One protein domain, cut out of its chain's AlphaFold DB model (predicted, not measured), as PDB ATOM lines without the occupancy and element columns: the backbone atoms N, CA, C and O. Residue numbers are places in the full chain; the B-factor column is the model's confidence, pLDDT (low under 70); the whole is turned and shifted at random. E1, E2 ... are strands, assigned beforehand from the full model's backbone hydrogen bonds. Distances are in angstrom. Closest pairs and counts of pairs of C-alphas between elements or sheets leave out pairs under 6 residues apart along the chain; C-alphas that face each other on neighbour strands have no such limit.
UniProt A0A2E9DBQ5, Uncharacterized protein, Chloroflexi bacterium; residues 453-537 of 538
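What this domain is: This is residues 453 to 537 of the 538 residues of an uncharacterized protein of Chloroflexi bacterium (UniProt A0A2E9DBQ5). The domain is a sandwich of two sheets face to face, E3 E4 E7 E8 and E5 E6 E9, their strands nearly in line at 5 degrees, with the small hairpin E1 E2 packed through E1 on the edge strand E3. The chain passes from one sheet to the other at the links E4 to E5, E6 to E7 and E8 to E9. The printed part has 85 residues with nine named strands, E1 to E9 in order, and no named helix; the class is all strand. The sheets run E3 - E4 - E7 - E8, E5 - E6 - E9 and E1 - E2, each antiparallel. The whole is compact, with a radius of gyration of the C-alphas of 12.3 A and spans of 38 by 27 by 20 A.

How they stand to each other: E1, residues 456 to 459, and E2, residues 462 to 465, form a hairpin; N 464 and O 457 are 2.8 A apart. E3, residues 473 to 475, comes closest to E1 at Phe 474 and Gly 456, whose C-alphas are 5.1 A apart. E2 and E3 are near each other, with 6 pairs of C-alphas within 10 A. E4, residues 484 to 489, forms a hairpin with E3; N 485 and O 474 are 2.9 A apart. E5, residues 494 to 499, and E6, residues 506 to 511, form a hairpin in the other sheet, with N 496 and O 509 at 2.9 A. E7, residues 516 to 521, is the antiparallel neighbour of E4, with N 486 and O 520 at 2.8 A. E8, residues 524 to 529, makes a hairpin with E7; N 519 and O 526 are 2.9 A apart. E9, residues 533 to 536, is the antiparallel neighbour of E6, with N 508 and O 534 at 2.9 A. Across the sandwich, the closest C-alphas of E6 and E8 are those of Ala 510 and Ser 529, 6.2 A apart.

Where its parts are: E1 begins at C-alpha 456, (144.054, 119.387, 154.509). From first to last C-alpha, E4 measures 16.1 A, E5 16.9 A, E6 16.4 A, E7 15.6 A and E8 16.9 A. E5 begins at C-alpha 494, (148.884, 123.304, 137.395). E9 ends at C-alpha 536, (131.851, 120.237, 142.255).

The domain as a whole: The two C-alphas farthest apart, those of Ser 461 and Pro 514, are 38.5 A apart. The sheet E3 E4 E7 E8 is strongly twisted, its C-alphas up to 5.1 A off their best plane. The printed part has no cut, and no link is long. The mean pLDDT of the printed part is 93.3, and no printed residue is under 70.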
ATOM      1  N   ILE A 453     142.915 127.758 153.699       90.50
ATOM      2  CA  ILE A 453     141.589 127.624 154.318       90.50
ATOM      3  C   ILE A 453     140.867 126.318 153.981       90.50
ATOM      4  O   ILE A 453     139.819 126.063 154.555       90.50
ATOM      5  N   ILE A 454     141.336 125.552 153.000       93.44
ATOM      6  CA  ILE A 454     140.797 124.241 152.635       93.44
ATOM      7  C   ILE A 454     141.894 123.194 152.494       93.44
ATOM      8  O   ILE A 454     141.561 122.052 152.191       93.44
ATOM      9  N   ASP A 455     143.155 123.544 152.727       95.50
ATOM     10  CA  ASP A 455     144.270 122.624 152.575       95.50
ATOM     11  C   ASP A 455     144.384 121.681 153.773       95.50
ATOM     12  O   ASP A 455     144.702 122.051 154.908       95.50
ATOM     13  N   GLY A 456     144.044 120.427 153.510       95.75
ATOM     14  CA  GLY A 456     144.054 119.387 154.509       95.75
ATOM     15  C   GLY A 456     142.993 118.328 154.295       95.75
ATOM     16  O   GLY A 456     142.177 118.332 153.367       95.75
ATOM     17  N   ARG A 457     142.991 117.371 155.218       95.69
ATOM     18  CA  ARG A 457     142.102 116.210 155.167       95.69
ATOM     19  C   ARG A 457     141.488 115.895 156.509       95.69
ATOM     20  O   ARG A 457     142.079 116.073 157.572       95.69
ATOM     21  N   LYS A 458     140.304 115.298 156.455       90.50
ATOM     22  CA  LYS A 458     139.646 114.738 157.630       90.50
ATOM     23  C   LYS A 458     140.019 113.266 157.796       90.50
ATOM     24  O   LYS A 458     139.695 112.442 156.944       90.50
ATOM     25  N   ILE A 459     140.661 112.917 158.911       90.88
ATOM     26  CA  ILE A 459     140.881 111.525 159.326       90.88
ATOM     27  C   ILE A 459     139.977 111.237 160.525       90.88
ATOM     28  O   ILE A 459     140.222 111.676 161.649       90.88
ATOM     29  N   GLY A 460     138.894 110.497 160.280       90.00
ATOM     30  CA  GLY A 460     137.870 110.246 161.293       90.00
ATOM     31  C   GLY A 460     137.135 111.533 161.679       90.00
ATOM     32  O   GLY A 460     136.477 112.152 160.845       90.00
ATOM     33  N   SER A 461     137.222 111.932 162.948       85.25
ATOM     34  CA  SER A 461     136.626 113.177 163.456       85.25
ATOM     35  C   SER A 461     137.575 114.375 163.435       85.25
ATOM     36  O   SER A 461     137.143 115.479 163.750       85.25
ATOM     37  N   THR A 462     138.851 114.170 163.104       88.06
ATOM     38  CA  THR A 462     139.894 115.193 163.225       88.06
ATOM     39  C   THR A 462     140.262 115.730 161.850       88.06
ATOM     40  O   THR A 462     140.521 114.951 160.933       88.06
ATOM     41  N   PHE A 463     140.293 117.054 161.715       91.38
ATOM     42  CA  PHE A 463     140.907 117.715 160.570       91.38
ATOM     43  C   PHE A 463     142.413 117.824 160.798       91.38
ATOM     44  O   PHE A 463     142.854 118.187 161.890       91.38
ATOM     45  N   ILE A 464     143.182 117.460 159.783       95.56
ATOM     46  CA  ILE A 464     144.623 117.653 159.731       95.56
ATOM     47  C   ILE A 464     144.841 118.777 158.732       95.56
ATOM     48  O   ILE A 464     144.572 118.584 157.550       95.56
ATOM     49  N   ASP A 465     145.272 119.919 159.256       93.50
ATOM     50  CA  ASP A 465     145.725 121.070 158.483       93.50
ATOM     51  C   ASP A 465     147.018 120.700 157.752       93.50
ATOM     52  O   ASP A 465     147.969 120.219 158.385       93.50
ATOM     53  N   GLU A 466     147.017 120.861 156.433       96.31
ATOM     54  CA  GLU A 466     148.176 120.601 155.581       96.31
ATOM     55  C   GLU A 466     148.719 121.878 154.922       96.31
ATOM     56  O   GLU A 466     149.747 121.772 154.275       96.31
ATOM     57  N   SER A 467     148.191 123.070 155.262       93.25
ATOM     58  CA  SER A 467     148.519 124.393 154.678       93.25
ATOM     59  C   SER A 467     149.990 124.819 154.640       93.25
ATOM     60  O   SER A 467     150.310 125.902 154.175       93.25
ATOM     61  N   LYS A 468     150.914 124.043 155.204       93.50
ATOM     62  CA  LYS A 468     152.357 124.344 155.225       93.50
ATOM     63  C   LYS A 468     153.195 123.218 154.635       93.50
ATOM     64  O   LYS A 468     154.416 123.197 154.823       93.50
ATOM     65  N   VAL A 469     152.558 122.216 154.043       92.75
ATOM     66  CA  VAL A 469     153.190 120.991 153.576       92.75
ATOM     67  C   VAL A 469     152.530 120.590 152.276       92.75
ATOM     68  O   VAL A 469     151.457 120.004 152.322       92.75
ATOM     69  N   PHE A 470     153.269 120.775 151.174       94.19
ATOM     70  CA  PHE A 470     152.809 120.477 149.819       94.19
ATOM     71  C   PHE A 470     151.955 119.209 149.787       94.19
ATOM     72  O   PHE A 470     152.444 118.081 149.974       94.19
ATOM     73  N   SER A 471     150.670 119.435 149.596       95.31
ATOM     74  CA  SER A 471     149.596 118.514 149.866       95.31
ATOM     75  C   SER A 471     148.946 118.137 148.539       95.31
ATOM     76  O   SER A 471     149.376 118.463 147.433       95.31
ATOM     77  N   LYS A 472     147.965 117.258 148.637       97.12
ATOM     78  CA  LYS A 472     147.061 117.003 147.519       97.12
ATOM     79  C   LYS A 472     145.622 116.987 147.968       97.12
ATOM     80  O   LYS A 472     144.765 116.596 147.183       97.12
ATOM     81  N   HIS A 473     145.366 117.266 149.240       97.75
ATOM     82  CA  HIS A 473     144.082 117.066 149.873       97.75
ATOM     83  C   HIS A 473     143.440 118.404 150.145       97.75
ATOM     84  O   HIS A 473     144.066 119.306 150.679       97.75
ATOM     85  N   PHE A 474     142.159 118.496 149.827       97.00
ATOM     86  CA  PHE A 474     141.387 119.682 150.127       97.00
ATOM     87  C   PHE A 474     140.059 119.299 150.760       97.00
ATOM     88  O   PHE A 474     139.414 118.318 150.366       97.00
ATOM     89  N   SER A 475     139.639 120.051 151.772       94.94
ATOM     90  CA  SER A 475     138.394 119.803 152.481       94.94
ATOM     91  C   SER A 475     137.874 121.045 153.194       94.94
ATOM     92  O   SER A 475     138.580 121.670 153.979       94.94
ATOM     93  N   ASP A 476     136.586 121.327 153.014       92.06
ATOM     94  CA  ASP A 476     135.855 122.368 153.747       92.06
ATOM     95  C   ASP A 476     135.174 121.819 155.029       92.06
ATOM     96  O   ASP A 476     134.514 122.557 155.767       92.06
ATOM     97  N   LEU A 477     135.371 120.524 155.335       87.81
ATOM     98  CA  LEU A 477     134.704 119.785 156.421       87.81
ATOM     99  C   LEU A 477     135.125 120.214 157.837       87.81
ATOM    100  O   LEU A 477     134.583 119.693 158.821       87.81
ATOM    101  N   HIS A 478     136.144 121.063 157.961       79.88
ATOM    102  CA  HIS A 478     136.548 121.678 159.228       79.88
ATOM    103  C   HIS A 478     135.743 122.951 159.535       79.88
ATOM    104  O   HIS A 478     135.745 123.412 160.677       79.88
ATOM    105  N   GLY A 479     135.038 123.487 158.535       80.75
ATOM    106  CA  GLY A 479     134.038 124.534 158.672       80.75
ATOM    107  C   GLY A 479     132.616 123.966 158.666       80.75
ATOM    108  O   GLY A 479     132.316 122.979 159.336       80.75
ATOM    109  N   LEU A 480     131.728 124.626 157.921       76.06
ATOM    110  CA  LEU A 480     130.336 124.198 157.725       76.06
ATOM    111  C   LEU A 480     130.116 123.428 156.414       76.06
ATOM    112  O   LEU A 480     128.999 122.993 156.164       76.06
ATOM    113  N   GLY A 481     131.155 123.259 155.595       85.81
ATOM    114  CA  GLY A 481     131.024 122.620 154.295       85.81
ATOM    115  C   GLY A 481     130.900 121.095 154.360       85.81
ATOM    116  O   GLY A 481     131.075 120.461 155.409       85.81
ATOM    117  N   THR A 482     130.554 120.511 153.216       90.62
ATOM    118  CA  THR A 482     130.341 119.068 153.007       90.62
ATOM    119  C   THR A 482     131.341 118.457 152.030       90.62
ATOM    120  O   THR A 482     131.345 117.236 151.840       90.62
ATOM    121  N   SER A 483     132.193 119.277 151.417       94.06
ATOM    122  CA  SER A 483     133.030 118.909 150.294       94.06
ATOM    123  C   SER A 483     134.459 118.507 150.675       94.06
ATOM    124  O   SER A 483     135.122 119.052 151.561       94.06
ATOM    125  N   PHE A 484     134.968 117.485 149.991       96.00
ATOM    126  CA  PHE A 484     136.346 117.026 150.151       96.00
ATOM    127  C   PHE A 484     136.852 116.351 148.879       96.00
ATOM    128  O   PHE A 484     136.073 115.766 148.119       96.00
ATOM    129  N   GLY A 485     138.163 116.383 148.669       97.06
ATOM    130  CA  GLY A 485     138.788 115.703 147.548       97.06
ATOM    131  C   GLY A 485     140.304 115.603 147.636       97.06
ATOM    132  O   GLY A 485     140.928 115.982 148.629       97.06
ATOM    133  N   SER A 486     140.885 115.034 146.585       97.62
ATOM    134  CA  SER A 486     142.319 115.028 146.353       97.62
ATOM    135  C   SER A 486     142.692 115.155 144.882       97.62
ATOM    136  O   SER A 486     141.978 114.667 144.005       97.62
ATOM    137  N   ILE A 487     143.845 115.770 144.625       97.38
ATOM    138  CA  ILE A 487     144.510 115.793 143.319       97.38
ATOM    139  C   ILE A 487     145.388 114.541 143.230       97.38
ATOM    140  O   ILE A 487     146.463 114.463 143.818       97.38
ATOM    141  N   ASP A 488     144.925 113.509 142.537       96.75
ATOM    142  CA  ASP A 488     145.622 112.224 142.505       96.75
ATOM    143  C   ASP A 488     146.854 112.244 141.602       96.75
ATOM    144  O   ASP A 488     147.852 111.590 141.919       96.75
ATOM    145  N   ASN A 489     146.803 113.015 140.513       96.00
ATOM    146  CA  ASN A 489     147.908 113.168 139.574       96.00
ATOM    147  C   ASN A 489     147.787 114.477 138.779       96.00
ATOM    148  O   ASN A 489     146.744 114.750 138.197       96.00
ATOM    149  N   LEU A 490     148.861 115.267 138.699       95.75
ATOM    150  CA  LEU A 490     148.887 116.520 137.935       95.75
ATOM    151  C   LEU A 490     149.196 116.318 136.441       95.75
ATOM    152  O   LEU A 490     148.810 117.146 135.623       95.75
ATOM    153  N   ASN A 491     149.926 115.257 136.066       95.81
ATOM    154  CA  ASN A 491     150.394 114.988 134.693       95.81
ATOM    155  C   ASN A 491     150.962 116.216 133.938       95.81
ATOM    156  O   ASN A 491     150.832 116.324 132.720       95.81
ATOM    157  N   GLY A 492     151.623 117.133 134.651       93.12
ATOM    158  CA  GLY A 492     152.225 118.340 134.074       93.12
ATOM    159  C   GLY A 492     151.290 119.548 133.947       93.12
ATOM    160  O   GLY A 492     151.701 120.538 133.352       93.12
ATOM    161  N   LEU A 493     150.072 119.489 134.492       96.38
ATOM    162  CA  LEU A 493     149.200 120.649 134.691       96.38
ATOM    163  C   LEU A 493     149.457 121.312 136.047       96.38
ATOM    164  O   LEU A 493     149.883 120.665 137.002       96.38
ATOM    165  N   LYS A 494     149.121 122.597 136.140       96.44
ATOM    166  CA  LYS A 494     148.884 123.304 137.395       96.44
ATOM    167  C   LYS A 494     147.388 123.258 137.690       96.44
ATOM    168  O   LYS A 494     146.598 123.792 136.912       96.44
ATOM    169  N   VAL A 495     147.010 122.623 138.795       96.75
ATOM    170  CA  VAL A 495     145.623 122.573 139.270       96.75
ATOM    171  C   VAL A 495     145.468 123.564 140.414       96.75
ATOM    172  O   VAL A 495     146.360 123.663 141.247       96.75
ATOM    173  N   SER A 496     144.367 124.308 140.442       96.88
ATOM    174  CA  SER A 496     144.016 125.174 141.566       96.88
ATOM    175  C   SER A 496     142.603 124.881 142.045       96.88
ATOM    176  O   SER A 496     141.697 124.686 141.227       96.88
ATOM    177  N   VAL A 497     142.429 124.844 143.364       96.44
ATOM    178  CA  VAL A 497     141.146 124.602 144.026       96.44
ATOM    179  C   VAL A 497     140.679 125.896 144.675       96.44
ATOM    180  O   VAL A 497     141.423 126.548 145.390       96.44
ATOM    181  N   GLN A 498     139.429 126.276 144.463       94.25
ATOM    182  CA  GLN A 498     138.813 127.411 145.133       94.25
ATOM    183  C   GLN A 498     137.602 126.929 145.924       94.25
ATOM    184  O   GLN A 498     136.737 126.239 145.385       94.25
ATOM    185  N   ASN A 499     137.512 127.329 147.191       92.44
ATOM    186  CA  ASN A 499     136.318 127.096 147.996       92.44
ATOM    187  C   ASN A 499     135.174 128.004 147.519       92.44
ATOM    188  O   ASN A 499     135.335 129.226 147.466       92.44
ATOM    189  N   LEU A 500     134.028 127.422 147.178       87.69
ATOM    190  CA  LEU A 500     132.818 128.151 146.819       87.69
ATOM    191  C   LEU A 500     131.861 128.222 148.018       87.69
ATOM    192  O   LEU A 500     131.868 127.342 148.877       87.69
ATOM    193  N   PRO A 501     130.997 129.248 148.093       79.69
ATOM    194  CA  PRO A 501     129.988 129.328 149.141       79.69
ATOM    195  C   PRO A 501     129.065 128.104 149.143       79.69
ATOM    196  O   PRO A 501     128.620 127.657 148.084       79.69
ATOM    197  N   GLU A 502     128.723 127.598 150.330       74.25
ATOM    198  CA  GLU A 502     127.749 126.514 150.491       74.25
ATOM    199  C   GLU A 502     126.425 126.864 149.767       74.25
ATOM    200  O   GLU A 502     125.935 127.991 149.901       74.25
ATOM    201  N   PRO A 503     125.837 125.938 148.984       79.56
ATOM    202  CA  PRO A 503     126.174 124.514 148.878       79.56
ATOM    203  C   PRO A 503     127.153 124.155 147.753       79.56
ATOM    204  O   PRO A 503     127.264 122.990 147.429       79.56
ATOM    205  N   LYS A 504     127.837 125.103 147.107       82.56
ATOM    206  CA  LYS A 504     128.503 124.849 145.815       82.56
ATOM    207  C   LYS A 504     129.803 124.036 145.877       82.56
ATOM    208  O   LYS A 504     130.231 123.535 144.842       82.56
ATOM    209  N   GLY A 505     130.406 123.853 147.052       92.56
ATOM    210  CA  GLY A 505     131.615 123.040 147.226       92.56
ATOM    211  C   GLY A 505     132.862 123.715 146.655       92.56
ATOM    212  O   GLY A 505     133.279 124.747 147.164       92.56
ATOM    213  N   PHE A 506     133.466 123.161 145.601       95.19
ATOM    214  CA  PHE A 506     134.734 123.645 145.040       95.19
ATOM    215  C   PHE A 506     134.634 124.032 143.565       95.19
ATOM    216  O   PHE A 506     133.965 123.360 142.787       95.19
ATOM    217  N   LEU A 507     135.382 125.060 143.160       96.06
ATOM    218  CA  LEU A 507     135.753 125.305 141.767       96.06
ATOM    219  C   LEU A 507     137.183 124.817 141.556       96.06
ATOM    220  O   LEU A 507     138.108 125.308 142.197       96.06
ATOM    221  N   ILE A 508     137.370 123.869 140.648       97.31
ATOM    222  CA  ILE A 508     138.680 123.314 140.316       97.31
ATOM    223  C   ILE A 508     139.044 123.747 138.904       97.31
ATOM    224  O   ILE A 508     138.269 123.533 137.974       97.31
ATOM    225  N   THR A 509     140.224 124.337 138.740       97.25
ATOM    226  CA  THR A 509     140.735 124.796 137.441       97.25
ATOM    227  C   THR A 509     142.066 124.135 137.116       97.25
ATOM    228  O   THR A 509     142.861 123.867 138.017       97.25
ATOM    229  N   ALA A 510     142.319 123.869 135.834       97.56
ATOM    230  CA  ALA A 510     143.594 123.348 135.349       97.56
ATOM    231  C   ALA A 510     144.203 124.265 134.287       97.56
ATOM    232  O   ALA A 510     143.506 124.789 133.420       97.56
ATOM    233  N   SER A 511     145.519 124.461 134.351       96.81
ATOM    234  CA  SER A 511     146.242 125.317 133.409       96.81
ATOM    235  C   SER A 511     147.694 124.882 133.185       96.81
ATOM    236  O   SER A 511     148.290 124.192 134.011       96.81
ATOM    237  N   GLY A 512     148.304 125.349 132.096       91.94
ATOM    238  CA  GLY A 512     149.759 125.469 131.967       91.94
ATOM    239  C   GLY A 512     150.508 124.217 131.504       91.94
ATOM    240  O   GLY A 512     151.732 124.181 131.628       91.94
ATOM    241  N   GLY A 513     149.827 123.213 130.942       92.44
ATOM    242  CA  GLY A 513     150.493 122.011 130.432       92.44
ATOM    243  C   GLY A 513     149.630 121.140 129.513       92.44
ATOM    244  O   GLY A 513     148.417 121.245 129.534       92.44
ATOM    245  N   PRO A 514     150.219 120.245 128.699       93.62
ATOM    246  CA  PRO A 514     149.481 119.403 127.745       93.62
ATOM    247  C   PRO A 514     148.870 118.125 128.363       93.62
ATOM    248  O   PRO A 514     148.472 117.221 127.628       93.62
ATOM    249  N   GLY A 515     148.886 117.998 129.694       94.69
ATOM    250  CA  GLY A 515     148.475 116.799 130.426       94.69
ATOM    251  C   GLY A 515     146.977 116.710 130.721       94.69
ATOM    252  O   GLY A 515     146.189 117.543 130.287       94.69
ATOM    253  N   ILE A 516     146.602 115.686 131.493       97.12
ATOM    254  CA  ILE A 516     145.257 115.497 132.057       97.12
ATOM    255  C   ILE A 516     145.421 115.244 133.553       97.12
ATOM    256  O   ILE A 516     146.034 114.246 133.931       97.12
ATOM    257  N   ALA A 517     144.893 116.122 134.397       97.69
ATOM    258  CA  ALA A 517     144.951 115.955 135.838       97.69
ATOM    259  C   ALA A 517     143.837 115.008 136.291       97.69
ATOM    260  O   ALA A 517     142.717 115.066 135.781       97.69
ATOM    261  N   GLU A 518     144.153 114.136 137.240       98.25
ATOM    262  CA  GLU A 518     143.248 113.144 137.814       98.25
ATOM    263  C   GLU A 518     142.895 113.572 139.236       98.25
ATOM    264  O   GLU A 518     143.787 113.886 140.028       98.25
ATOM    265  N   LEU A 519     141.605 113.593 139.563       97.75
ATOM    266  CA  LEU A 519     141.108 114.034 140.861       97.75
ATOM    267  C   LEU A 519     140.073 113.058 141.405       97.75
ATOM    268  O   LEU A 519     139.261 112.518 140.654       97.75
ATOM    269  N   THR A 520     140.031 112.921 142.724       97.44
ATOM    270  CA  THR A 520     138.942 112.248 143.433       97.44
ATOM    271  C   THR A 520     138.238 113.268 144.313       97.44
ATOM    272  O   THR A 520     138.808 113.727 145.294       97.44
ATOM    273  N   VAL A 521     136.991 113.618 144.002       95.88
ATOM    274  CA  VAL A 521     136.204 114.616 144.748       95.88
ATOM    275  C   VAL A 521     134.869 113.996 145.133       95.88
ATOM    276  O   VAL A 521     134.211 113.375 144.301       95.88
ATOM    277  N   CYS A 522     134.464 114.094 146.400       94.12
ATOM    278  CA  CYS A 522     133.233 113.466 146.904       94.12
ATOM    279  C   CYS A 522     133.155 111.944 146.676       94.12
ATOM    280  O   CYS A 522     132.070 111.391 146.513       94.12
ATOM    281  N   SER A 523     134.293 111.245 146.644       94.81
ATOM    282  CA  SER A 523     134.399 109.829 146.229       94.81
ATOM    283  C   SER A 523     134.096 109.544 144.747       94.81
ATOM    284  O   SER A 523     133.987 108.378 144.369       94.81
ATOM    285  N   ASN A 524     133.985 110.571 143.901       94.88
ATOM    286  CA  ASN A 524     133.870 110.439 142.452       94.88
ATOM    287  C   ASN A 524     135.202 110.788 141.786       94.88
ATOM    288  O   ASN A 524     135.882 111.728 142.195       94.88
ATOM    289  N   TYR A 525     135.563 110.031 140.756       96.94
ATOM    290  CA  TYR A 525     136.776 110.261 139.976       96.94
ATOM    291  C   TYR A 525     136.489 111.211 138.806       96.94
ATOM    292  O   TYR A 525     135.510 111.023 138.079       96.94
ATOM    293  N   PHE A 526     137.361 112.199 138.617       96.31
ATOM    294  CA  PHE A 526     137.285 113.224 137.580       96.31
ATOM    295  C   PHE A 526     138.624 113.382 136.866       96.31
ATOM    296  O   PHE A 526     139.692 113.173 137.442       96.31
ATOM    297  N   THR A 527     138.554 113.823 135.614       97.62
ATOM    298  CA  THR A 527     139.719 114.231 134.830       97.62
ATOM    299  C   THR A 527     139.492 115.627 134.277       97.62
ATOM    300  O   THR A 527     138.421 115.873 133.720       97.62
ATOM    301  N   ILE A 528     140.488 116.503 134.384       97.75
ATOM    302  CA  ILE A 528     140.455 117.860 133.819       97.75
ATOM    303  C   ILE A 528     141.698 118.104 132.957       97.75
ATOM    304  O   ILE A 528     142.788 117.621 133.268       97.75
ATOM    305  N   SER A 529     141.525 118.822 131.856       98.06
ATOM    306  CA  SER A 529     142.570 119.192 130.896       98.06
ATOM    307  C   SER A 529     142.910 120.684 131.005       98.06
ATOM    308  O   SER A 529     142.260 121.431 131.731       98.06
ATOM    309  N   ASP A 530     143.932 121.136 130.278       97.00
ATOM    310  CA  ASP A 530     144.301 122.558 130.209       97.00
ATOM    311  C   ASP A 530     143.115 123.449 129.806       97.00
ATOM    312  O   ASP A 530     142.502 123.244 128.756       97.00
ATOM    313  N   GLY A 531     142.810 124.449 130.632       96.19
ATOM    314  CA  GLY A 531     141.702 125.381 130.429       96.19
ATOM    315  C   GLY A 531     140.355 124.916 130.985       96.19
ATOM    316  O   GLY A 531     139.407 125.703 130.964       96.19
ATOM    317  N   ASP A 532     140.254 123.688 131.506       97.81
ATOM    318  CA  ASP A 532     139.028 123.213 132.146       97.81
ATOM    319  C   ASP A 532     138.801 123.901 133.500       97.81
ATOM    320  O   ASP A 532     139.729 124.161 134.274       97.81
ATOM    321  N   ALA A 533     137.523 124.144 133.795       96.44
ATOM    322  CA  ALA A 533     137.028 124.638 135.070       96.44
ATOM    323  C   ALA A 533     135.776 123.838 135.458       96.44
ATOM    324  O   ALA A 533     134.812 123.788 134.690       96.44
ATOM    325  N   VAL A 534     135.785 123.203 136.630       95.75
ATOM    326  CA  VAL A 534     134.703 122.322 137.092       95.75
ATOM    327  C   VAL A 534     134.245 122.747 138.482       95.75
ATOM    328  O   VAL A 534     135.038 122.780 139.419       95.75
ATOM    329  N   GLU A 535     132.955 123.055 138.610       95.31
ATOM    330  CA  GLU A 535     132.277 123.257 139.896       95.31
ATOM    331  C   GLU A 535     131.786 121.897 140.417       95.31
ATOM    332  O   GLU A 535     131.098 121.167 139.697       95.31
ATOM    333  N   ILE A 536     132.165 121.532 141.643       90.69
ATOM    334  CA  ILE A 536     131.851 120.237 142.255       90.69
ATOM    335  C   ILE A 536     131.294 120.443 143.656       90.69
ATOM    336  O   ILE A 536     131.927 121.056 144.509       90.69
ATOM    337  N   THR A 537     130.149 119.821 143.911       90.75
ATOM    338  CA  THR A 537     129.479 119.779 145.211       90.75
ATOM    339  C   THR A 537     129.384 118.337 145.707       90.75
ATOM    340  O   THR A 537     128.999 117.455 144.932       90.75
TER     341      THR A 537